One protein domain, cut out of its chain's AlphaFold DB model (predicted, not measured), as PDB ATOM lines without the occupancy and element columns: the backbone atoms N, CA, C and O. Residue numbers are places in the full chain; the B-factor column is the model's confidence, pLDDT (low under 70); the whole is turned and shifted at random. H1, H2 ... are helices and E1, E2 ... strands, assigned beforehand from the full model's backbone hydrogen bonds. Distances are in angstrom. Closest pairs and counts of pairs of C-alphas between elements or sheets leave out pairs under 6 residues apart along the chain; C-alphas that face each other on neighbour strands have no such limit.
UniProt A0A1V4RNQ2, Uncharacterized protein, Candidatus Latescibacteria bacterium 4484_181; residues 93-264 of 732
ATOM      1  N   THR A  93      -9.977  -7.733  -0.511       88.31
ATOM      2  CA  THR A  93      -8.732  -7.391  -1.205       88.31
ATOM      3  C   THR A  93      -7.538  -7.503  -0.265       88.31
ATOM      4  O   THR A  93      -7.664  -7.311   0.948       88.31
ATOM      5  N   SER A  94      -6.369  -7.805  -0.822       90.12
ATOM      6  CA  SER A  94      -5.085  -7.752  -0.121       90.12
ATOM      7  C   SER A  94      -4.187  -6.730  -0.806       90.12
ATOM      8  O   SER A  94      -4.070  -6.717  -2.029       90.12
ATOM      9  N   HIS A  95      -3.554  -5.854  -0.028       91.50
ATOM     10  CA  HIS A  95      -2.628  -4.847  -0.542       91.50
ATOM     11  C   HIS A  95      -1.395  -4.786   0.351       91.50
ATOM     12  O   HIS A  95      -1.443  -4.273   1.466       91.50
ATOM     13  N   HIS A  96      -0.285  -5.304  -0.167       90.81
ATOM     14  CA  HIS A  96       1.018  -5.295   0.491       90.81
ATOM     15  C   HIS A  96       2.002  -4.435  -0.299       90.81
ATOM     16  O   HIS A  96       2.028  -4.487  -1.531       90.81
ATOM     17  N   VAL A  97       2.803  -3.626   0.395       91.19
ATOM     18  CA  VAL A  97       3.832  -2.778  -0.219       91.19
ATOM     19  C   VAL A  97       5.113  -2.882   0.589       91.19
ATOM     20  O   VAL A  97       5.113  -2.676   1.800       91.19
ATOM     21  N   GLU A  98       6.207  -3.145  -0.110       93.00
ATOM     22  CA  GLU A  98       7.558  -3.201   0.430       93.00
ATOM     23  C   GLU A  98       8.378  -2.089  -0.209       93.00
ATOM     24  O   GLU A  98       8.329  -1.892  -1.426       93.00
ATOM     25  N   VAL A  99       9.124  -1.348   0.606       91.56
ATOM     26  CA  VAL A  99      10.004  -0.277   0.140       91.56
ATOM     27  C   VAL A  99      11.365  -0.454   0.788       91.56
ATOM     28  O   VAL A  99      11.465  -0.626   2.001       91.56
ATOM     29  N   PHE A 100      12.401  -0.428  -0.038       94.06
ATOM     30  CA  PHE A 100      13.787  -0.432   0.386       94.06
ATOM     31  C   PHE A 100      14.445   0.877  -0.033       94.06
ATOM     32  O   PHE A 100      14.527   1.184  -1.224       94.06
ATOM     33  N   ASP A 101      14.951   1.614   0.948       95.31
ATOM     34  CA  ASP A 101      15.652   2.873   0.737       95.31
ATOM     35  C   ASP A 101      17.142   2.704   1.018       95.31
ATOM     36  O   ASP A 101      17.548   2.034   1.969       95.31
ATOM     37  N   PHE A 102      17.979   3.353   0.218       93.19
ATOM     38  CA  PHE A 102      19.418   3.377   0.440       93.19
ATOM     39  C   PHE A 102      19.990   4.772   0.223       93.19
ATOM     40  O   PHE A 102      19.453   5.599  -0.515       93.19
ATOM     41  N   THR A 103      21.116   5.040   0.875       96.31
ATOM     42  CA  THR A 103      21.909   6.254   0.668       96.31
ATOM     43  C   THR A 103      23.386   5.898   0.714       96.31
ATOM     44  O   THR A 103      23.848   5.239   1.641       96.31
ATOM     45  N   LEU A 104      24.126   6.337  -0.297       95.25
ATOM     46  CA  LEU A 104      25.549   6.092  -0.484       95.25
ATOM     47  C   LEU A 104      26.246   7.427  -0.744       95.25
ATOM     48  O   LEU A 104      25.774   8.236  -1.537       95.25
ATOM     49  N   ASN A 105      27.401   7.644  -0.121       96.38
ATOM     50  CA  ASN A 105      28.217   8.841  -0.336       96.38
ATOM     51  C   ASN A 105      29.590   8.421  -0.887       96.38
ATOM     52  O   ASN A 105      30.559   8.388  -0.128       96.38
ATOM     53  N   PRO A 106      29.684   8.027  -2.174       92.69
ATOM     54  CA  PRO A 106      30.913   7.466  -2.746       92.69
ATOM     55  C   PRO A 106      32.087   8.457  -2.749       92.69
ATOM     56  O   PRO A 106      33.243   8.052  -2.737       92.69
ATOM     57  N   LEU A 107      31.796   9.761  -2.750       93.25
ATOM     58  CA  LEU A 107      32.767  10.847  -2.632       93.25
ATOM     59  C   LEU A 107      32.223  11.883  -1.642       93.25
ATOM     60  O   LEU A 107      31.013  12.046  -1.530       93.25
ATOM     61  N   LYS A 108      33.091  12.675  -0.994       89.75
ATOM     62  CA  LYS A 108      32.654  13.744  -0.064       89.75
ATOM     63  C   LYS A 108      31.665  14.736  -0.692       89.75
ATOM     64  O   LYS A 108      30.827  15.295   0.005       89.75
ATOM     65  N   ALA A 109      31.784  14.968  -1.999       91.81
ATOM     66  CA  ALA A 109      30.928  15.884  -2.741       91.81
ATOM     67  C   ALA A 109      29.730  15.199  -3.420       91.81
ATOM     68  O   ALA A 109      28.888  15.908  -3.950       91.81
ATOM     69  N   VAL A 110      29.622  13.865  -3.424       94.94
ATOM     70  CA  VAL A 110      28.578  13.140  -4.165       94.94
ATOM     71  C   VAL A 110      27.734  12.305  -3.212       94.94
ATOM     72  O   VAL A 110      28.262  11.452  -2.505       94.94
ATOM     73  N   SER A 111      26.419  12.508  -3.252       96.62
ATOM     74  CA  SER A 111      25.443  11.693  -2.533       96.62
ATOM     75  C   SER A 111      24.478  11.049  -3.518       96.62
ATOM     76  O   SER A 111      23.882  11.730  -4.359       96.62
ATOM     77  N   LEU A 112      24.346   9.732  -3.419       97.00
ATOM     78  CA  LEU A 112      23.414   8.906  -4.168       97.00
ATOM     79  C   LEU A 112      22.363   8.383  -3.195       97.00
ATOM     80  O   LEU A 112      22.707   7.848  -2.146       97.00
ATOM     81  N   SER A 113      21.091   8.493  -3.539       96.50
ATOM     82  CA  SER A 113      20.019   7.852  -2.787       96.50
ATOM     83  C   SER A 113      19.032   7.197  -3.726       96.50
ATOM     84  O   SER A 113      18.904   7.587  -4.889       96.50
ATOM     85  N   GLY A 114      18.324   6.194  -3.233       94.44
ATOM     86  CA  GLY A 114      17.273   5.571  -4.006       94.44
ATOM     87  C   GLY A 114      16.245   4.873  -3.144       94.44
ATOM     88  O   GLY A 114      16.518   4.538  -1.998       94.44
ATOM     89  N   GLU A 115      15.077   4.675  -3.737       95.75
ATOM     90  CA  GLU A 115      13.941   3.951  -3.184       95.75
ATOM     91  C   GLU A 115      13.548   2.887  -4.218       95.75
ATOM     92  O   GLU A 115      13.366   3.193  -5.406       95.75
ATOM     93  N   ILE A 116      13.445   1.635  -3.785       95.19
ATOM     94  CA  ILE A 116      12.989   0.504  -4.592       95.19
ATOM     95  C   ILE A 116      11.707  -0.010  -3.949       95.19
ATOM     96  O   ILE A 116      11.721  -0.470  -2.811       95.19
ATOM     97  N   GLY A 117      10.598   0.087  -4.676       93.56
ATOM     98  CA  GLY A 117       9.278  -0.324  -4.217       93.56
ATOM     99  C   GLY A 117       8.785  -1.574  -4.936       93.56
ATOM    100  O   GLY A 117       8.899  -1.679  -6.160       93.56
ATOM    101  N   SER A 118       8.167  -2.479  -4.188       94.88
ATOM    102  CA  SER A 118       7.392  -3.613  -4.689       94.88
ATOM    103  C   SER A 118       5.985  -3.553  -4.101       94.88
ATOM    104  O   SER A 118       5.820  -3.236  -2.927       94.88
ATOM    105  N   SER A 119       4.957  -3.821  -4.900       93.69
ATOM    106  CA  SER A 119       3.574  -3.910  -4.423       93.69
ATOM    107  C   SER A 119       2.935  -5.202  -4.900       93.69
ATOM    108  O   SER A 119       3.065  -5.527  -6.078       93.69
ATOM    109  N   SER A 120       2.196  -5.871  -4.023       94.00
ATOM    110  CA  SER A 120       1.318  -6.988  -4.367       94.00
ATOM    111  C   SER A 120      -0.118  -6.588  -4.051       94.00
ATOM    112  O   SER A 120      -0.431  -6.316  -2.890       94.00
ATOM    113  N   VAL A 121      -0.971  -6.511  -5.071       90.88
ATOM    114  CA  VAL A 121      -2.398  -6.200  -4.912       90.88
ATOM    115  C   VAL A 121      -3.226  -7.304  -5.521       90.88
ATOM    116  O   VAL A 121      -3.167  -7.490  -6.724       90.88
ATOM    117  N   ASP A 122      -3.994  -7.975  -4.675       90.62
ATOM    118  CA  ASP A 122      -4.988  -8.978  -5.046       90.62
ATOM    119  C   ASP A 122      -6.376  -8.357  -4.817       90.62
ATOM    120  O   ASP A 122      -6.705  -7.920  -3.702       90.62
ATOM    121  N   LEU A 123      -7.164  -8.234  -5.889       87.62
ATOM    122  CA  LEU A 123      -8.484  -7.598  -5.863       87.62
ATOM    123  C   LEU A 123      -9.608  -8.576  -5.479       87.62
ATOM    124  O   LEU A 123     -10.751  -8.138  -5.295       87.62
ATOM    125  N   ASN A 124      -9.307  -9.866  -5.318       89.44
ATOM    126  CA  ASN A 124     -10.241 -10.878  -4.852       89.44
ATOM    127  C   ASN A 124      -9.526 -12.103  -4.258       89.44
ATOM    128  O   ASN A 124      -9.431 -13.153  -4.896       89.44
ATOM    129  N   THR A 125      -9.225 -12.049  -2.959       87.06
ATOM    130  CA  THR A 125      -8.531 -13.139  -2.240       87.06
ATOM    131  C   THR A 125      -9.310 -14.463  -2.174       87.06
ATOM    132  O   THR A 125      -8.812 -15.465  -1.662       87.06
ATOM    133  N   PHE A 126     -10.553 -14.502  -2.669       87.69
ATOM    134  CA  PHE A 126     -11.354 -15.722  -2.789       87.69
ATOM    135  C   PHE A 126     -11.241 -16.417  -4.154       87.69
ATOM    136  O   PHE A 126     -11.852 -17.474  -4.325       87.69
ATOM    137  N   SER A 127     -10.537 -15.844  -5.135       85.94
ATOM    138  CA  SER A 127     -10.457 -16.347  -6.509       85.94
ATOM    139  C   SER A 127      -9.010 -16.412  -6.979       85.94
ATOM    140  O   SER A 127      -8.388 -15.380  -7.125       85.94
ATOM    141  N   SER A 128      -8.524 -17.593  -7.365       85.25
ATOM    142  CA  SER A 128      -7.187 -17.737  -7.970       85.25
ATOM    143  C   SER A 128      -7.120 -17.337  -9.454       85.25
ATOM    144  O   SER A 128      -6.103 -17.508 -10.128       85.25
ATOM    145  N   ARG A 129      -8.255 -16.919 -10.023       83.12
ATOM    146  CA  ARG A 129      -8.347 -16.408 -11.391       83.12
ATOM    147  C   ARG A 129      -7.842 -14.965 -11.400       83.12
ATOM    148  O   ARG A 129      -8.398 -14.162 -10.667       83.12
ATOM    149  N   ASP A 130      -6.895 -14.681 -12.292       81.62
ATOM    150  CA  ASP A 130      -6.248 -13.379 -12.546       81.62
ATOM    151  C   ASP A 130      -5.043 -13.011 -11.643       81.62
ATOM    152  O   ASP A 130      -4.322 -12.085 -11.980       81.62
ATOM    153  N   ASP A 131      -4.649 -13.845 -10.667       84.75
ATOM    154  CA  ASP A 131      -3.513 -13.595  -9.740       84.75
ATOM    155  C   ASP A 131      -2.121 -13.337 -10.371       84.75
ATOM    156  O   ASP A 131      -1.170 -12.917  -9.701       84.75
ATOM    157  N   GLY A 132      -1.953 -13.605 -11.669       84.25
ATOM    158  CA  GLY A 132      -0.695 -13.405 -12.397       84.25
ATOM    159  C   GLY A 132      -0.312 -11.933 -12.625       84.25
ATOM    160  O   GLY A 132       0.767 -11.654 -13.170       84.25
ATOM    161  N   ASP A 133      -1.166 -10.977 -12.255       82.00
ATOM    162  CA  ASP A 133      -0.926  -9.545 -12.429       82.00
ATOM    163  C   ASP A 133      -0.812  -8.721 -11.134       82.00
ATOM    164  O   ASP A 133      -0.571  -7.512 -11.208       82.00
ATOM    165  N   ASN A 134      -0.793  -9.392  -9.979       87.00
ATOM    166  CA  ASN A 134      -0.763  -8.766  -8.654       87.00
ATOM    167  C   ASN A 134       0.532  -7.974  -8.361       87.00
ATOM    168  O   ASN A 134       0.510  -6.999  -7.606       87.00
ATOM    169  N   LEU A 135       1.675  -8.371  -8.943       92.19
ATOM    170  CA  LEU A 135       2.993  -7.795  -8.632       92.19
ATOM    171  C   LEU A 135       3.336  -6.562  -9.487       92.19
ATOM    172  O   LEU A 135       3.378  -6.611 -10.720       92.19
ATOM    173  N   GLY A 136       3.718  -5.475  -8.819       92.69
ATOM    174  CA  GLY A 136       4.206  -4.238  -9.421       92.69
ATOM    175  C   GLY A 136       5.502  -3.735  -8.791       92.69
ATOM    176  O   GLY A 136       5.805  -4.042  -7.644       92.69
ATOM    177  N   ARG A 137       6.276  -2.939  -9.541       94.75
ATOM    178  CA  ARG A 137       7.563  -2.381  -9.090       94.75
ATOM    179  C   ARG A 137       7.678  -0.890  -9.388       94.75
ATOM    180  O   ARG A 137       7.157  -0.425 -10.405       94.75
ATOM    181  N   ALA A 138       8.403  -0.168  -8.544       94.88
ATOM    182  CA  ALA A 138       8.756   1.230  -8.744       94.88
ATOM    183  C   ALA A 138      10.191   1.514  -8.286       94.88
ATOM    184  O   ALA A 138      10.714   0.860  -7.388       94.88
ATOM    185  N   TYR A 139      10.815   2.508  -8.906       95.25
ATOM    186  CA  TYR A 139      12.178   2.934  -8.617       95.25
ATOM    187  C   TYR A 139      12.235   4.454  -8.568       95.25
ATOM    188  O   TYR A 139      11.657   5.136  -9.420       95.25
ATOM    189  N   LYS A 140      12.989   4.985  -7.615       96.12
ATOM    190  CA  LYS A 140      13.346   6.397  -7.532       96.12
ATOM    191  C   LYS A 140      14.828   6.480  -7.220       96.12
ATOM    192  O   LYS A 140      15.272   5.895  -6.248       96.12
ATOM    193  N   LEU A 141      15.590   7.181  -8.042       97.00
ATOM    194  CA  LEU A 141      17.032   7.344  -7.890       97.00
ATOM    195  C   LEU A 141      17.354   8.833  -7.901       97.00
ATOM    196  O   LEU A 141      16.878   9.565  -8.769       97.00
ATOM    197  N   ASN A 142      18.178   9.278  -6.961       97.50
ATOM    198  CA  ASN A 142      18.681  10.638  -6.890       97.50
ATOM    199  C   ASN A 142      20.204  10.602  -6.831       97.50
ATOM    200  O   ASN A 142      20.787   9.913  -6.000       97.50
ATOM    201  N   ALA A 143      20.848  11.394  -7.675       97.56
ATOM    202  CA  ALA A 143      22.272  11.668  -7.593       97.56
ATOM    203  C   ALA A 143      22.456  13.165  -7.379       97.56
ATOM    204  O   ALA A 143      21.874  13.973  -8.102       97.56
ATOM    205  N   SER A 144      23.243  13.556  -6.385       96.50
ATOM    206  CA  SER A 144      23.488  14.960  -6.080       96.50
ATOM    207  C   SER A 144      24.970  15.238  -5.891       96.50
ATOM    208  O   SER A 144      25.682  14.490  -5.229       96.50
ATOM    209  N   LEU A 145      25.417  16.341  -6.483       95.38
ATOM    210  CA  LEU A 145      26.719  16.941  -6.252       95.38
ATOM    211  C   LEU A 145      26.520  18.093  -5.262       95.38
ATOM    212  O   LEU A 145      25.839  19.074  -5.579       95.38
ATOM    213  N   HIS A 146      27.081  17.968  -4.061       91.38
ATOM    214  CA  HIS A 146      27.123  19.020  -3.049       91.38
ATOM    215  C   HIS A 146      27.837  20.273  -3.583       91.38
ATOM    216  O   HIS A 146      28.642  20.162  -4.510       91.38
ATOM    217  N   PRO A 147      27.562  21.464  -3.006       88.50
ATOM    218  CA  PRO A 147      28.161  22.719  -3.454       88.50
ATOM    219  C   PRO A 147      29.682  22.605  -3.572       88.50
ATOM    220  O   PRO A 147      30.387  22.528  -2.568       88.50
ATOM    221  N   SER A 148      30.169  22.575  -4.808       88.50
ATOM    222  CA  SER A 148      31.583  22.390  -5.122       88.50
ATOM    223  C   SER A 148      32.125  23.680  -5.737       88.50
ATOM    224  O   SER A 148      31.456  24.250  -6.608       88.50
ATOM    225  N   PRO A 149      33.278  24.194  -5.272       88.62
ATOM    226  CA  PRO A 149      33.861  25.407  -5.828       88.62
ATOM    227  C   PRO A 149      34.292  25.167  -7.278       88.62
ATOM    228  O   PRO A 149      34.857  24.123  -7.597       88.62
ATOM    229  N   ILE A 150      34.046  26.142  -8.147       87.75
ATOM    230  CA  ILE A 150      34.553  26.144  -9.520       87.75
ATOM    231  C   ILE A 150      35.748  27.090  -9.558       87.75
ATOM    232  O   ILE A 150      35.611  28.269  -9.234       87.75
ATOM    233  N   THR A 151      36.912  26.592  -9.962       86.38
ATOM    234  CA  THR A 151      38.117  27.406 -10.154       86.38
ATOM    235  C   THR A 151      38.576  27.327 -11.600       86.38
ATOM    236  O   THR A 151      38.797  26.233 -12.112       86.38
ATOM    237  N   LEU A 152      38.760  28.479 -12.243       86.94
ATOM    238  CA  LEU A 152      39.368  28.589 -13.568       86.94
ATOM    239  C   LEU A 152      40.546  29.562 -13.469       86.94
ATOM    240  O   LEU A 152      40.377  30.680 -12.990       86.94
ATOM    241  N   TRP A 153      41.739  29.128 -13.882       83.62
ATOM    242  CA  TRP A 153      42.967  29.947 -13.878       83.62
ATOM    243  C   TRP A 153      43.257  30.581 -12.502       83.62
ATOM    244  O   TRP A 153      43.470  31.787 -12.384       83.62
ATOM    245  N   ASN A 154      43.187  29.775 -11.436       86.38
ATOM    246  CA  ASN A 154      43.334  30.191 -10.030       86.38
ATOM    247  C   ASN A 154      42.336  31.258  -9.535       86.38
ATOM    248  O   ASN A 154      42.474  31.755  -8.417       86.38
ATOM    249  N   LYS A 155      41.292  31.586 -10.307       85.62
ATOM    250  CA  LYS A 155      40.186  32.446  -9.873       85.62
ATOM    251  C   LYS A 155      38.963  31.600  -9.535       85.62
ATOM    252  O   LYS A 155      38.572  30.717 -10.297       85.62
ATOM    253  N   SER A 156      38.350  31.877  -8.386       87.94
ATOM    254  CA  SER A 156      37.072  31.268  -8.011       87.94
ATOM    255  C   SER A 156      35.947  31.869  -8.850       87.94
ATOM    256  O   SER A 156      35.762  33.084  -8.867       87.94
ATOM    257  N   LEU A 157      35.192  31.007  -9.521       89.81
ATOM    258  CA  LEU A 157      33.969  31.331 -10.252       89.81
ATOM    259  C   LEU A 157      32.717  31.036  -9.408       89.81
ATOM    260  O   LEU A 157      31.610  30.989  -9.926       89.81
ATOM    261  N   GLY A 158      32.872  30.824  -8.099       91.75
ATOM    262  CA  GLY A 158      31.762  30.525  -7.200       91.75
ATOM    263  C   GLY A 158      31.564  29.028  -6.988       91.75
ATOM    264  O   GLY A 158      32.534  28.272  -6.946       91.75
ATOM    265  N   SER A 159      30.319  28.593  -6.786       94.25
ATOM    266  CA  SER A 159      30.013  27.182  -6.504       94.25
ATOM    267  C   SER A 159      28.849  26.654  -7.327       94.25
ATOM    268  O   SER A 159      27.907  27.387  -7.635       94.25
ATOM    269  N   LEU A 160      28.908  25.366  -7.655       94.50
ATOM    270  CA  LEU A 160      27.859  24.658  -8.373       94.50
ATOM    271  C   LEU A 160      27.331  23.507  -7.529       94.50
ATOM    272  O   LEU A 160      28.087  22.732  -6.945       94.50
ATOM    273  N   ARG A 161      26.008  23.396  -7.507       95.56
ATOM    274  CA  ARG A 161      25.277  22.215  -7.061       95.56
ATOM    275  C   ARG A 161      24.570  21.614  -8.266       95.56
ATOM    276  O   ARG A 161      23.973  22.358  -9.042       95.56
ATOM    277  N   LEU A 162      24.584  20.292  -8.385       96.75
ATOM    278  CA  LEU A 162      23.858  19.554  -9.420       96.75
ATOM    279  C   LEU A 162      23.007  18.464  -8.761       96.75
ATOM    280  O   LEU A 162      23.409  17.891  -7.750       96.75
ATOM    281  N   SER A 163      21.836  18.179  -9.316       97.56
ATOM    282  CA  SER A 163      20.970  17.084  -8.900       97.56
ATOM    283  C   SER A 163      20.360  16.422 -10.126       97.56
ATOM    284  O   SER A 163      19.789  17.097 -10.976       97.56
ATOM    285  N   MET A 164      20.425  15.102 -10.184       98.00
ATOM    286  CA  MET A 164      19.715  14.279 -11.153       98.00
ATOM    287  C   MET A 164      18.706  13.418 -10.402       98.00
ATOM    288  O   MET A 164      19.027  12.874  -9.345       98.00
ATOM    289  N   ARG A 165      17.486  13.319 -10.920       97.88
ATOM    290  CA  ARG A 165      16.418  12.489 -10.368       97.88
ATOM    291  C   ARG A 165      15.826  11.639 -11.475       97.88
ATOM    292  O   ARG A 165      15.535  12.137 -12.560       97.88
ATOM    293  N   TYR A 166      15.631  10.367 -11.184       97.50
ATOM    294  CA  TYR A 166      14.960   9.424 -12.059       97.50
ATOM    295  C   TYR A 166      13.866   8.716 -11.273       97.50
ATOM    296  O   TYR A 166      14.117   8.216 -10.180       97.50
ATOM    297  N   ARG A 167      12.655   8.666 -11.821       95.06
ATOM    298  CA  ARG A 167      11.539   7.884 -11.288       95.06
ATOM    299  C   ARG A 167      11.003   6.978 -12.385       95.06
ATOM    300  O   ARG A 167      10.846   7.410 -13.523       95.06
ATOM    301  N   SER A 168      10.701   5.739 -12.030       94.94
ATOM    302  CA  SER A 168      10.051   4.763 -12.897       94.94
ATOM    303  C   SER A 168       8.992   4.026 -12.094       94.94
ATOM    304  O   SER A 168       9.302   3.452 -11.054       94.94
ATOM    305  N   ILE A 169       7.746   4.057 -12.545       92.56
ATOM    306  CA  ILE A 169       6.624   3.368 -11.910       92.56
ATOM    307  C   ILE A 169       6.067   2.382 -12.930       92.56
ATOM    308  O   ILE A 169       5.677   2.767 -14.033       92.56
ATOM    309  N   GLY A 170       6.051   1.096 -12.584       91.56
ATOM    310  CA  GLY A 170       5.464   0.062 -13.428       91.56
ATOM    311  C   GLY A 170       3.935   0.127 -13.434       91.56
ATOM    312  O   GLY A 170       3.315   0.479 -12.434       91.56
ATOM    313  N   LYS A 171       3.311  -0.305 -14.538       88.50
ATOM    314  CA  LYS A 171       1.845  -0.310 -14.737       88.50
ATOM    315  C   LYS A 171       1.062  -0.999 -13.605       88.50
ATOM    316  O   LYS A 171      -0.053  -0.595 -13.276       88.50
ATOM    317  N   ARG A 172       1.653  -2.029 -12.994       90.00
ATOM    318  CA  ARG A 172       1.067  -2.831 -11.904       90.00
ATOM    319  C   ARG A 172       1.418  -2.326 -10.505       90.00
ATOM    320  O   ARG A 172       0.870  -2.821  -9.533       90.00
ATOM    321  N   PHE A 173       2.306  -1.337 -10.370       90.38
ATOM    322  CA  PHE A 173       2.635  -0.805  -9.050       90.38
ATOM    323  C   PHE A 173       1.438  -0.047  -8.470       90.38
ATOM    324  O   PHE A 173       0.786   0.752  -9.154       90.38
ATOM    325  N   ARG A 174       1.124  -0.326  -7.209       87.69
ATOM    326  CA  ARG A 174       0.019   0.279  -6.467       87.69
ATOM    327  C   ARG A 174       0.550   0.740  -5.111       87.69
ATOM    328  O   ARG A 174       0.747  -0.091  -4.226       87.69
ATOM    329  N   PRO A 175       0.817   2.039  -4.920       83.81
ATOM    330  CA  PRO A 175       1.184   2.554  -3.607       83.81
ATOM    331  C   PRO A 175      -0.040   2.589  -2.679       83.81
ATOM    332  O   PRO A 175      -1.169   2.709  -3.148       83.81
ATOM    333  N   LEU A 176       0.176   2.551  -1.359       81.81
ATOM    334  CA  LEU A 176      -0.898   2.675  -0.353       81.81
ATOM    335  C   LEU A 176      -1.595   4.048  -0.372       81.81
ATOM    336  O   LEU A 176      -2.675   4.221   0.187       81.81
ATOM    337  N   GLY A 177      -0.971   5.044  -0.998       78.44
ATOM    338  CA  GLY A 177      -1.491   6.399  -1.094       78.44
ATOM    339  C   GLY A 177      -0.866   7.171  -2.245       78.44
ATOM    340  O   GLY A 177      -0.122   6.633  -3.066       78.44
ATOM    341  N   ARG A 178      -1.172   8.466  -2.316       72.62
ATOM    342  CA  ARG A 178      -0.647   9.338  -3.365       72.62
ATOM    343  C   ARG A 178       0.869   9.525  -3.199       72.62
ATOM    344  O   ARG A 178       1.318   9.997  -2.162       72.62
ATOM    345  N   ILE A 179       1.629   9.211  -4.248       77.69
ATOM    346  CA  ILE A 179       3.100   9.369  -4.315       77.69
ATOM    347  C   ILE A 179       3.552  10.617  -5.089       77.69
ATOM    348  O   ILE A 179       4.746  10.893  -5.193       77.69
ATOM    349  N   SER A 180       2.600  11.362  -5.646       76.75
ATOM    350  CA  SER A 180       2.818  12.605  -6.385       76.75
ATOM    351  C   SER A 180       2.181  13.790  -5.669       76.75
ATOM    352  O   SER A 180       1.200  13.646  -4.941       76.75
ATOM    353  N   GLU A 181       2.701  14.991  -5.887       78.56
ATOM    354  CA  GLU A 181       2.054  16.202  -5.383       78.56
ATOM    355  C   GLU A 181       0.699  16.429  -6.071       78.56
ATOM    356  O   GLU A 181       0.499  16.042  -7.224       78.56
ATOM    357  N   VAL A 182      -0.236  17.077  -5.368       74.81
ATOM    358  CA  VAL A 182      -1.602  17.354  -5.862       74.81
ATOM    359  C   VAL A 182      -1.574  18.067  -7.219       74.81
ATOM    360  O   VAL A 182      -2.340  17.724  -8.114       74.81
ATOM    361  N   GLU A 183      -0.648  19.009  -7.376       80.56
ATOM    362  CA  GLU A 183      -0.532  19.880  -8.547       80.56
ATOM    363  C   GLU A 183       0.415  19.332  -9.628       80.56
ATOM    364  O   GLU A 183       0.695  20.034 -10.599       80.56
ATOM    365  N   GLU A 184       0.932  18.100  -9.507       83.19
ATOM    366  CA  GLU A 184       1.927  17.579 -10.462       83.19
ATOM    367  C   GLU A 184       1.393  17.603 -11.906       83.19
ATOM    368  O   GLU A 184       2.099  18.038 -12.813       83.19
ATOM    369  N   LYS A 185       0.123  17.238 -12.130       81.12
ATOM    370  CA  LYS A 185      -0.494  17.282 -13.469       81.12
ATOM    371  C   LYS A 185      -0.454  18.689 -14.073       81.12
ATOM    372  O   LYS A 185      -0.011  18.848 -15.208       81.12
ATOM    373  N   TYR A 186      -0.828  19.709 -13.298       82.00
ATOM    374  CA  TYR A 186      -0.769  21.111 -13.723       82.00
ATOM    375  C   TYR A 186       0.673  21.572 -13.972       82.00
ATOM    376  O   TYR A 186       0.959  22.238 -14.970       82.00
ATOM    377  N   GLN A 187       1.604  21.185 -13.095       84.50
ATOM    378  CA  GLN A 187       3.024  21.513 -13.234       84.50
ATOM    379  C   GLN A 187       3.658  20.921 -14.500       84.50
ATOM    380  O   GLN A 187       4.622  21.501 -14.992       84.50
ATOM    381  N   TRP A 188       3.124  19.810 -15.015       87.00
ATOM    382  CA  TRP A 188       3.561  19.141 -16.246       87.00
ATOM    383  C   TRP A 188       2.608  19.350 -17.432       87.00
ATOM    384  O   TRP A 188       2.732  18.666 -18.445       87.00
ATOM    385  N   GLY A 189       1.659  20.288 -17.329       77.44
ATOM    386  CA  GLY A 189       0.757  20.637 -18.430       77.44
ATOM    387  C   GLY A 189      -0.157  19.499 -18.902       77.44
ATOM    388  O   GLY A 189      -0.640  19.550 -20.028       77.44
ATOM    389  N   ILE A 190      -0.395  18.483 -18.068       77.31
ATOM    390  CA  ILE A 190      -1.291  17.363 -18.375       77.31
ATOM    391  C   ILE A 190      -2.731  17.829 -18.133       77.31
ATOM    392  O   ILE A 190      -3.079  18.195 -17.007       77.31
ATOM    393  N   SER A 191      -3.564  17.834 -19.176       63.78
ATOM    394  CA  SER A 191      -4.970  18.237 -19.075       63.78
ATOM    395  C   SER A 191      -5.831  17.149 -18.421       63.78
ATOM    396  O   SER A 191      -5.520  15.957 -18.452       63.78
ATOM    397  N   THR A 192      -6.945  17.567 -17.819       54.75
ATOM    398  CA  THR A 192      -7.918  16.672 -17.179       54.75
ATOM    399  C   THR A 192      -8.654  15.786 -18.188       54.75
ATOM    400  O   THR A 192      -9.046  14.681 -17.840       54.75
ATOM    401  N   GLU A 193      -8.797  16.239 -19.438       48.06
ATOM    402  CA  GLU A 193      -9.462  15.502 -20.527       48.06
ATOM    403  C   GLU A 193      -8.626  14.319 -21.037       48.06
ATOM    404  O   GLU A 193      -9.175  13.281 -21.390       48.06
ATOM    405  N   THR A 194      -7.292  14.431 -21.018       48.47
ATOM    406  CA  THR A 194      -6.379  13.322 -21.354       48.47
ATOM    407  C   THR A 194      -6.162  12.374 -20.166       48.47
ATOM    408  O   THR A 194      -5.664  11.262 -20.328       48.47
ATOM    409  N   ALA A 195      -6.551  12.790 -18.956       46.53
ATOM    410  CA  ALA A 195      -6.451  12.009 -17.730       46.53
ATOM    411  C   ALA A 195      -7.708  11.151 -17.501       46.53
ATOM    412  O   ALA A 195      -8.384  11.275 -16.479       46.53
ATOM    413  N   THR A 196      -8.031  10.262 -18.439       36.56
ATOM    414  CA  THR A 196      -9.027   9.216 -18.190       36.56
ATOM    415  C   THR A 196      -8.410   8.144 -17.290       36.56
ATOM    416  O   THR A 196      -7.518   7.392 -17.681       36.56
ATOM    417  N   GLY A 197      -8.861   8.098 -16.034       46.62
ATOM    418  CA  GLY A 197      -8.485   7.064 -15.070       46.62
ATOM    419  C   GLY A 197      -7.855   7.597 -13.784       46.62
ATOM    420  O   GLY A 197      -7.297   8.694 -13.715       46.62
ATOM    421  N   THR A 198      -7.974   6.796 -12.729       48.41
ATOM    422  CA  THR A 198      -7.282   7.012 -11.456       48.41
ATOM    423  C   THR A 198      -5.769   7.112 -11.677       48.41
ATOM    424  O   THR A 198      -5.243   6.456 -12.568       48.41
ATOM    425  N   ASP A 199      -5.035   7.839 -10.823       51.06
ATOM    426  CA  ASP A 199      -3.553   7.898 -10.844       51.06
ATOM    427  C   ASP A 199      -2.868   6.518 -10.664       51.06
ATOM    428  O   ASP A 199      -1.643   6.406 -10.676       51.06
ATOM    429  N   PHE A 200      -3.660   5.461 -10.490       53.75
ATOM    430  CA  PHE A 200      -3.261   4.071 -10.369       53.75
ATOM    431  C   PHE A 200      -3.422   3.354 -11.713       53.75
ATOM    432  O   PHE A 200      -4.471   3.452 -12.346       53.75
ATOM    433  N   GLY A 201      -2.411   2.584 -12.127       61.97
ATOM    434  CA  GLY A 201      -2.525   1.710 -13.302       61.97
ATOM    435  C   GLY A 201      -1.826   2.174 -14.567       61.97
ATOM    436  O   GLY A 201      -1.909   1.472 -15.572       61.97
ATOM    437  N   GLN A 202      -1.115   3.302 -14.536       73.69
ATOM    438  CA  GLN A 202      -0.328   3.762 -15.677       73.69
ATOM    439  C   GLN A 202       1.167   3.657 -15.399       73.69
ATOM    440  O   GLN A 202       1.636   3.950 -14.300       73.69
ATOM    441  N   GLN A 203       1.910   3.218 -16.412       88.62
ATOM    442  CA  GLN A 203       3.362   3.269 -16.380       88.62
ATOM    443  C   GLN A 203       3.816   4.728 -16.413       88.62
ATOM    444  O   GLN A 203       3.237   5.537 -17.134       88.62
ATOM    445  N   GLU A 204       4.863   5.054 -15.666       90.81
ATOM    446  CA  GLU A 204       5.444   6.389 -15.673       90.81
ATOM    447  C   GLU A 204       6.968   6.327 -15.678       90.81
ATOM    448  O   GLU A 204       7.563   5.518 -14.966       90.81
ATOM    449  N   LYS A 205       7.607   7.212 -16.441       94.50
ATOM    450  CA  LYS A 205       9.037   7.505 -16.345       94.50
ATOM    451  C   LYS A 205       9.226   9.009 -16.240       94.50
ATOM    452  O   LYS A 205       8.695   9.764 -17.045       94.50
ATOM    453  N   LYS A 206      10.016   9.449 -15.269       94.88
ATOM    454  CA  LYS A 206      10.331  10.859 -15.046       94.88
ATOM    455  C   LYS A 206      11.832  11.027 -14.885       94.88
ATOM    456  O   LYS A 206      12.457  10.298 -14.116       94.88
ATOM    457  N   ARG A 207      12.413  11.976 -15.606       97.56
ATOM    458  CA  ARG A 207      13.843  12.307 -15.574       97.56
ATOM    459  C   ARG A 207      13.971  13.792 -15.316       97.56
ATOM    460  O   ARG A 207      13.352  14.579 -16.018       97.56
ATOM    461  N   GLU A 208      14.763  14.186 -14.334       97.50
ATOM    462  CA  GLU A 208      14.977  15.592 -14.008       97.50
ATOM    463  C   GLU A 208      16.456  15.845 -13.739       97.50
ATOM    464  O   GLU A 208      17.092  15.125 -12.974       97.50
ATOM    465  N   ILE A 209      16.994  16.900 -14.335       98.06
ATOM    466  CA  ILE A 209      18.325  17.425 -14.058       98.06
ATOM    467  C   ILE A 209      18.132  18.863 -13.604       98.06
ATOM    468  O   ILE A 209      17.547  19.671 -14.319       98.06
ATOM    469  N   SER A 210      18.619  19.201 -12.418       97.69
ATOM    470  CA  SER A 210      18.611  20.568 -11.914       97.69
ATOM    471  C   SER A 210      19.979  20.972 -11.396       97.69
ATOM    472  O   SER A 210      20.770  20.145 -10.944       97.69
ATOM    473  N   GLY A 211      20.270  22.263 -11.459       97.12
ATOM    474  CA  GLY A 211      21.495  22.813 -10.912       97.12
ATOM    475  C   GLY A 211      21.293  24.198 -10.332       97.12
ATOM    476  O   GLY A 211      20.345  24.907 -10.665       97.12
ATOM    477  N   SER A 212      22.192  24.559  -9.424       97.00
ATOM    478  CA  SER A 212      22.218  25.848  -8.746       97.00
ATOM    479  C   SER A 212      23.644  26.376  -8.748       97.00
ATOM    480  O   SER A 212      24.518  25.852  -8.054       97.00
ATOM    481  N   TYR A 213      23.875  27.391  -9.567       96.38
ATOM    482  CA  TYR A 213      25.150  28.069  -9.706       96.38
ATOM    483  C   TYR A 213      25.129  29.378  -8.914       96.38
ATOM    484  O   TYR A 213      24.262  30.227  -9.122       96.38
ATOM    485  N   HIS A 214      26.085  29.531  -8.005       95.12
ATOM    486  CA  HIS A 214      26.256  30.705  -7.154       95.12
ATOM    487  C   HIS A 214      27.549  31.428  -7.543       95.12
ATOM    488  O   HIS A 214      28.589  31.137  -6.944       95.12
ATOM    489  N   PRO A 215      27.514  32.346  -8.528       91.38
ATOM    490  CA  PRO A 215      28.692  33.125  -8.918       91.38
ATOM    491  C   PRO A 215      29.190  34.028  -7.779       91.38
ATOM    492  O   PRO A 215      30.386  34.271  -7.650       91.38
ATOM    493  N   THR A 216      28.284  34.491  -6.912       89.00
ATOM    494  CA  THR A 216      28.601  35.203  -5.665       89.00
ATOM    495  C   THR A 216      27.762  34.640  -4.517       89.00
ATOM    496  O   THR A 216      26.854  33.838  -4.726       89.00
ATOM    497  N   LYS A 217      28.017  35.067  -3.271       86.31
ATOM    498  CA  LYS A 217      27.207  34.641  -2.109       86.31
ATOM    499  C   LYS A 217      25.747  35.123  -2.166       86.31
ATOM    500  O   LYS A 217      24.931  34.650  -1.380       86.31
ATOM    501  N   GLN A 218      25.432  36.103  -3.015       89.31
ATOM    502  CA  GLN A 218      24.113  36.745  -3.084       89.31
ATOM    503  C   GLN A 218      23.409  36.547  -4.432       89.31
ATOM    504  O   GLN A 218      22.185  36.692  -4.486       89.31
ATOM    505  N   SER A 219      24.154  36.194  -5.481       94.38
ATOM    506  CA  SER A 219      23.635  35.921  -6.819       94.38
ATOM    507  C   SER A 219      23.506  34.414  -7.063       94.38
ATOM    508  O   SER A 219      24.383  33.640  -6.686       94.38
ATOM    509  N   VAL A 220      22.411  33.990  -7.697       96.50
ATOM    510  CA  VAL A 220      22.127  32.579  -7.988       96.50
ATOM    511  C   VAL A 220      21.436  32.414  -9.341       96.50
ATOM    512  O   VAL A 220      20.497  33.141  -9.668       96.50
ATOM    513  N   LEU A 221      21.881  31.418 -10.101       97.06
ATOM    514  CA  LEU A 221      21.241  30.907 -11.307       97.06
ATOM    515  C   LEU A 221      20.825  29.459 -11.049       97.06
ATOM    516  O   LEU A 221      21.678  28.597 -10.854       97.06
ATOM    517  N   ASN A 222      19.526  29.182 -11.066       98.06
ATOM    518  CA  ASN A 222      19.021  27.814 -11.064       98.06
ATOM    519  C   ASN A 222      18.537  27.443 -12.456       98.06
ATOM    520  O   ASN A 222      17.850  28.238 -13.096       98.06
ATOM    521  N   PHE A 223      18.842  26.229 -12.881       97.50
ATOM    522  CA  PHE A 223      18.337  25.652 -14.118       97.50
ATOM    523  C   PHE A 223      17.729  24.284 -13.831       97.50
ATOM    524  O   PHE A 223      18.158  23.584 -12.914       97.50
ATOM    525  N   GLU A 224      16.719  23.917 -14.602       98.00
ATOM    526  CA  GLU A 224      16.043  22.627 -14.522       98.00
ATOM    527  C   GLU A 224      15.674  22.180 -15.934       98.00
ATOM    528  O   GLU A 224      15.147  22.961 -16.727       98.00
ATOM    529  N   TYR A 225      15.941  20.921 -16.235       98.12
ATOM    530  CA  TYR A 225      15.445  20.211 -17.397       98.12
ATOM    531  C   TYR A 225      14.723  18.968 -16.895       98.12
ATOM    532  O   TYR A 225      15.266  18.231 -16.073       98.12
ATOM    533  N   GLY A 226      13.513  18.732 -17.377       97.44
ATOM    534  CA  GLY A 226      12.706  17.599 -16.970       97.44
ATOM    535  C   GLY A 226      11.971  16.968 -18.142       97.44
ATOM    536  O   GLY A 226      11.528  17.665 -19.049       97.44
ATOM    537  N   GLU A 227      11.806  15.656 -18.099       96.81
ATOM    538  CA  GLU A 227      10.997  14.871 -19.026       96.81
ATOM    539  C   GLU A 227      10.071  13.954 -18.220       96.81
ATOM    540  O   GLU A 227      10.513  13.309 -17.264       96.81
ATOM    541  N   LEU A 228       8.796  13.905 -18.599       93.38
ATOM    542  CA  LEU A 228       7.784  13.025 -18.024       93.38
ATOM    543  C   LEU A 228       7.092  12.253 -19.144       93.38
ATOM    544  O   LEU A 228       6.508  12.863 -20.032       93.38
ATOM    545  N   GLU A 229       7.119  10.931 -19.056       92.00
ATOM    546  CA  GLU A 229       6.367   9.994 -19.888       92.00
ATOM    547  C   GLU A 229       5.350   9.276 -18.994       92.00
ATOM    548  O   GLU A 229       5.725   8.743 -17.944       92.00
ATOM    549  N   ARG A 230       4.071   9.252 -19.378       86.94
ATOM    550  CA  ARG A 230       3.010   8.560 -18.634       86.94
ATOM    551  C   ARG A 230       2.042   7.857 -19.589       86.94
ATOM    552  O   ARG A 230       1.439   8.491 -20.451       86.94
ATOM    553  N   GLY A 231       1.869   6.550 -19.407       82.94
ATOM    554  CA  GLY A 231       1.120   5.713 -20.347       82.94
ATOM    555  C   GLY A 231       1.692   5.798 -21.768       82.94
ATOM    556  O   GLY A 231       2.868   6.111 -21.945       82.94
ATOM    557  N   ASP A 232       0.846   5.547 -22.767       76.69
ATOM    558  CA  ASP A 232       1.262   5.531 -24.179       76.69
ATOM    559  C   ASP A 232       1.124   6.903 -24.867       76.69
ATOM    560  O   ASP A 232       1.690   7.128 -25.934       76.69
ATOM    561  N   ASN A 233       0.397   7.842 -24.248       77.50
ATOM    562  CA  ASN A 233      -0.081   9.058 -24.918       77.50
ATOM    563  C   ASN A 233       0.452  10.367 -24.320       77.50
ATOM    564  O   ASN A 233       0.192  11.430 -24.880       77.50
ATOM    565  N   ILE A 234       1.156  10.331 -23.182       84.38
ATOM    566  CA  ILE A 234       1.608  11.549 -22.498       84.38
ATOM    567  C   ILE A 234       3.129  11.575 -22.453       84.38
ATOM    568  O   ILE A 234       3.757  10.756 -21.784       84.38
ATOM    569  N   ARG A 235       3.712  12.584 -23.100       90.94
ATOM    570  CA  ARG A 235       5.119  12.953 -22.958       90.94
ATOM    571  C   ARG A 235       5.233  14.466 -22.844       90.94
ATOM    572  O   ARG A 235       4.740  15.170 -23.715       90.94
ATOM    573  N   THR A 236       5.901  14.975 -21.815       93.94
ATOM    574  CA  THR A 236       6.120  16.416 -21.631       93.94
ATOM    575  C   THR A 236       7.572  16.704 -21.301       93.94
ATOM    576  O   THR A 236       8.153  16.072 -20.420       93.94
ATOM    577  N   ILE A 237       8.134  17.717 -21.958       95.81
ATOM    578  CA  ILE A 237       9.445  18.277 -21.626       95.81
ATOM    579  C   ILE A 237       9.248  19.612 -20.910       95.81
ATOM    580  O   ILE A 237       8.456  20.447 -21.341       95.81
ATOM    581  N   ARG A 238       9.993  19.840 -19.830       95.88
ATOM    582  CA  ARG A 238      10.014  21.093 -19.076       95.88
ATOM    583  C   ARG A 238      11.426  21.655 -19.009       95.88
ATOM    584  O   ARG A 238      12.383  20.923 -18.771       95.88
ATOM    585  N   ARG A 239      11.556  22.968 -19.176       97.62
ATOM    586  CA  ARG A 239      12.818  23.705 -19.050       97.62
ATOM    587  C   ARG A 239      12.581  24.935 -18.188       97.62
ATOM    588  O   ARG A 239      11.710  25.735 -18.509       97.62
ATOM    589  N   ARG A 240      13.356  25.108 -17.119       97.62
ATOM    590  CA  ARG A 240      13.206  26.231 -16.188       97.62
ATOM    591  C   ARG A 240      14.530  26.921 -15.935       97.62
ATOM    592  O   ARG A 240      15.544  26.264 -15.721       97.62
ATOM    593  N   ILE A 241      14.498  28.244 -15.872       98.00
ATOM    594  CA  ILE A 241      15.617  29.091 -15.479       98.00
ATOM    595  C   ILE A 241      15.123  30.074 -14.415       98.00
ATOM    596  O   ILE A 241      14.084  30.709 -14.567       98.00
ATOM    597  N   ASN A 242      15.863  30.194 -13.316       97.94
ATOM    598  CA  ASN A 242      15.627  31.180 -12.267       97.94
ATOM    599  C   ASN A 242      16.919  31.931 -11.978       97.94
ATOM    600  O   ASN A 242      17.823  31.389 -11.342       97.94
ATOM    601  N   LEU A 243      16.974  33.189 -12.379       97.31
ATOM    602  CA  LEU A 243      18.076  34.093 -12.123       97.31
ATOM    603  C   LEU A 243      17.703  35.066 -11.002       97.31
ATOM    604  O   LEU A 243      16.647  35.697 -11.032       97.31
ATOM    605  N   ARG A 244      18.587  35.215 -10.017       96.94
ATOM    606  CA  ARG A 244      18.554  36.302  -9.035       96.94
ATOM    607  C   ARG A 244      19.947  36.901  -8.949       96.94
ATOM    608  O   ARG A 244      20.857  36.245  -8.454       96.94
ATOM    609  N   LEU A 245      20.100  38.130  -9.417       94.50
ATOM    610  CA  LEU A 245      21.337  38.895  -9.312       94.50
ATOM    611  C   LEU A 245      21.180  39.937  -8.213       94.50
ATOM    612  O   LEU A 245      20.258  40.761  -8.239       94.50
ATOM    613  N   LYS A 246      22.078  39.890  -7.231       89.25
ATOM    614  CA  LYS A 246      22.109  40.844  -6.128       89.25
ATOM    615  C   LYS A 246      23.556  41.195  -5.829       89.25
ATOM    616  O   LYS A 246      24.233  40.484  -5.097       89.25
ATOM    617  N   GLU A 247      23.989  42.327  -6.366       84.50
ATOM    618  CA  GLU A 247      25.331  42.857  -6.147       84.50
ATOM    619  C   GLU A 247      25.285  44.186  -5.387       84.50
ATOM    620  O   GLU A 247      24.288  44.920  -5.392       84.50
ATOM    621  N   LYS A 248      26.372  44.501  -4.678       81.31
ATOM    622  CA  LYS A 248      26.476  45.739  -3.896       81.31
ATOM    623  C   LYS A 248      26.416  46.941  -4.851       81.31
ATOM    624  O   LYS A 248      27.211  47.020  -5.775       81.31
ATOM    625  N   LYS A 249      25.504  47.890  -4.598       81.44
ATOM    626  CA  LYS A 249      25.252  49.094  -5.428       81.44
ATOM    627  C   LYS A 249      24.733  48.833  -6.859       81.44
ATOM    628  O   LYS A 249      24.605  49.790  -7.612       81.44
ATOM    629  N   ALA A 250      24.389  47.597  -7.226       86.69
ATOM    630  CA  ALA A 250      23.771  47.290  -8.518       86.69
ATOM    631  C   ALA A 250      22.239  47.156  -8.399       86.69
ATOM    632  O   ALA A 250      21.728  46.877  -7.305       86.69
ATOM    633  N   PRO A 251      21.489  47.311  -9.507       89.81
ATOM    634  CA  PRO A 251      20.092  46.909  -9.559       89.81
ATOM    635  C   PRO A 251      19.932  45.432  -9.189       89.81
ATOM    636  O   PRO A 251      20.721  44.576  -9.588       89.81
ATOM    637  N   ARG A 252      18.890  45.133  -8.420       93.00
ATOM    638  CA  ARG A 252      18.451  43.768  -8.150       93.00
ATOM    639  C   ARG A 252      17.663  43.302  -9.357       93.00
ATOM    640  O   ARG A 252      16.672  43.937  -9.706       93.00
ATOM    641  N   ILE A 253      18.103  42.209  -9.962       95.38
ATOM    642  CA  ILE A 253      17.441  41.615 -11.121       95.38
ATOM    643  C   ILE A 253      16.940  40.242 -10.707       95.38
ATOM    644  O   ILE A 253      17.697  39.425 -10.180       95.38
ATOM    645  N   SER A 254      15.661  39.984 -10.943       96.56
ATOM    646  CA  SER A 254      15.085  38.652 -10.850       96.56
ATOM    647  C   SER A 254      14.469  38.281 -12.191       96.56
ATOM    648  O   SER A 254      13.822  39.109 -12.824       96.56
ATOM    649  N   TYR A 255      14.708  37.060 -12.660       97.56
ATOM    650  CA  TYR A 255      14.094  36.560 -13.884       97.56
ATOM    651  C   TYR A 255      13.786  35.075 -13.750       97.56
ATOM    652  O   TYR A 255      14.653  34.266 -13.430       97.56
ATOM    653  N   HIS A 256      12.532  34.728 -13.979       98.12
ATOM    654  CA  HIS A 256      12.009  33.381 -14.009       98.12
ATOM    655  C   HIS A 256      11.504  33.100 -15.419       98.12
ATOM    656  O   HIS A 256      10.738  33.889 -15.970       98.12
ATOM    657  N   TRP A 257      11.923  31.975 -15.976       97.88
ATOM    658  CA  TRP A 257      11.495  31.474 -17.273       97.88
ATOM    659  C   TRP A 257      11.179  29.990 -17.127       97.88
ATOM    660  O   TRP A 257      11.986  29.244 -16.574       97.88
ATOM    661  N   ASP A 258      10.006  29.569 -17.576       96.81
ATOM    662  CA  ASP A 258       9.521  28.193 -17.484       96.81
ATOM    663  C   ASP A 258       8.784  27.850 -18.780       96.81
ATOM    664  O   ASP A 258       7.749  28.438 -19.087       96.81
ATOM    665  N   LEU A 259       9.350  26.932 -19.560       96.12
ATOM    666  CA  LEU A 259       8.785  26.439 -20.810       96.12
ATOM    667  C   LEU A 259       8.391  24.975 -20.640       96.12
ATOM    668  O   LEU A 259       9.222  24.131 -20.298       96.12
ATOM    669  N   LEU A 260       7.129  24.687 -20.922       94.56
ATOM    670  CA  LEU A 260       6.538  23.357 -20.930       94.56
ATOM    671  C   LEU A 260       6.113  23.013 -22.351       94.56
ATOM    672  O   LEU A 260       5.324  23.745 -22.942       94.56
ATOM    673  N   SER A 261       6.593  21.884 -22.856       93.44
ATOM    674  CA  SER A 261       6.311  21.371 -24.196       93.44
ATOM    675  C   SER A 261       5.690  19.977 -24.103       93.44
ATOM    676  O   SER A 261       6.416  18.976 -24.153       93.44
ATOM    677  N   PRO A 262       4.367  19.888 -23.870       88.88
ATOM    678  CA  PRO A 262       3.631  18.631 -23.921       88.88
ATOM    679  C   PRO A 262       3.475  18.150 -25.370       88.88
ATOM    680  O   PRO A 262       3.121  18.915 -26.260       88.88
ATOM    681  N   GLN A 263       3.712  16.869 -25.623       86.38
ATOM    682  CA  GLN A 263       3.490  16.250 -26.926       86.38
ATOM    683  C   GLN A 263       1.986  16.206 -27.235       86.38
ATOM    684  O   GLN A 263       1.189  15.793 -26.399       86.38
ATOM    685  N   GLY A 264       1.597  16.628 -28.442       79.06
ATOM    686  CA  GLY A 264       0.194  16.628 -28.881       79.06
ATOM    687  C   GLY A 264      -0.662  17.774 -28.324       79.06
ATOM    688  O   GLY A 264      -1.819  17.907 -28.713       79.06
TER     689      GLY A 264
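This is residues 93 to 264 of the 732 residues of an uncharacterized protein of Candidatus Latescibacteria bacterium 4484_181 (UniProt A0A1V4RNQ2). One long, twisted sheet of eight strands makes a flat slab, its strands side by side in chain order, E1 to E8, as two meanders, E1 E2 E3 E4 and E5 E6 E7 E8, each strand the antiparallel neighbour of the one before. Between E4 and E5 a long looping stretch with the short helix H1 lies near the end of the sheet where E4 ends and E5 begins. The printed part has 172 residues with eight named strands and one named helix, is mostly strand and antiparallel throughout its sheet. It is loose, with a radius of gyration of the C-alphas of 20.9 A and spans of 73 by 40 by 21 A.

E1 is residues 94 to 107, 42.2 A, from C-alpha 94 at (-5.085, -7.752, -0.121). E2 is 110 to 122, 40.2 A; E3, the longest, is 135 to 152, 51.7 A, and bends by 56 degrees at residue 149; E4 is 155 to 169, 44.5 A. H1 is 184 to 187. E5 is 204 to 214, E6 220 to 230, E7 234 to 245, and E8 252 to 262, ending at C-alpha 262 (3.631, 18.631, -23.921).

The hairpin E3 and E4 has N 141 and O 166 2.8 A apart, within hydrogen-bond range. E4, of the one meander, and E5, of the other, are neighbour strands, antiparallel at 168 degrees between their N-to-C directions, with N 163 and O 210 within hydrogen-bond range at 2.8 A. Edge strand E1 pairs with E2, N 100 and O 116 at 2.9 A; edge strand E8 with E7, N 241 and O 257 at 2.8 A. H1 is not on the sheet, and is too short for an O i to N i+4 pair; its one O i to N i+3 pair is within range.

The farthest C-alphas, of Ser 127 and Lys 249, are 74.6 A apart. The printed part has no cut. E2 to E3, E4 to H1 and H1 to E5 are long links. Mean pLDDT of the printed part is 88.3; residues 191 to 201 are under 70.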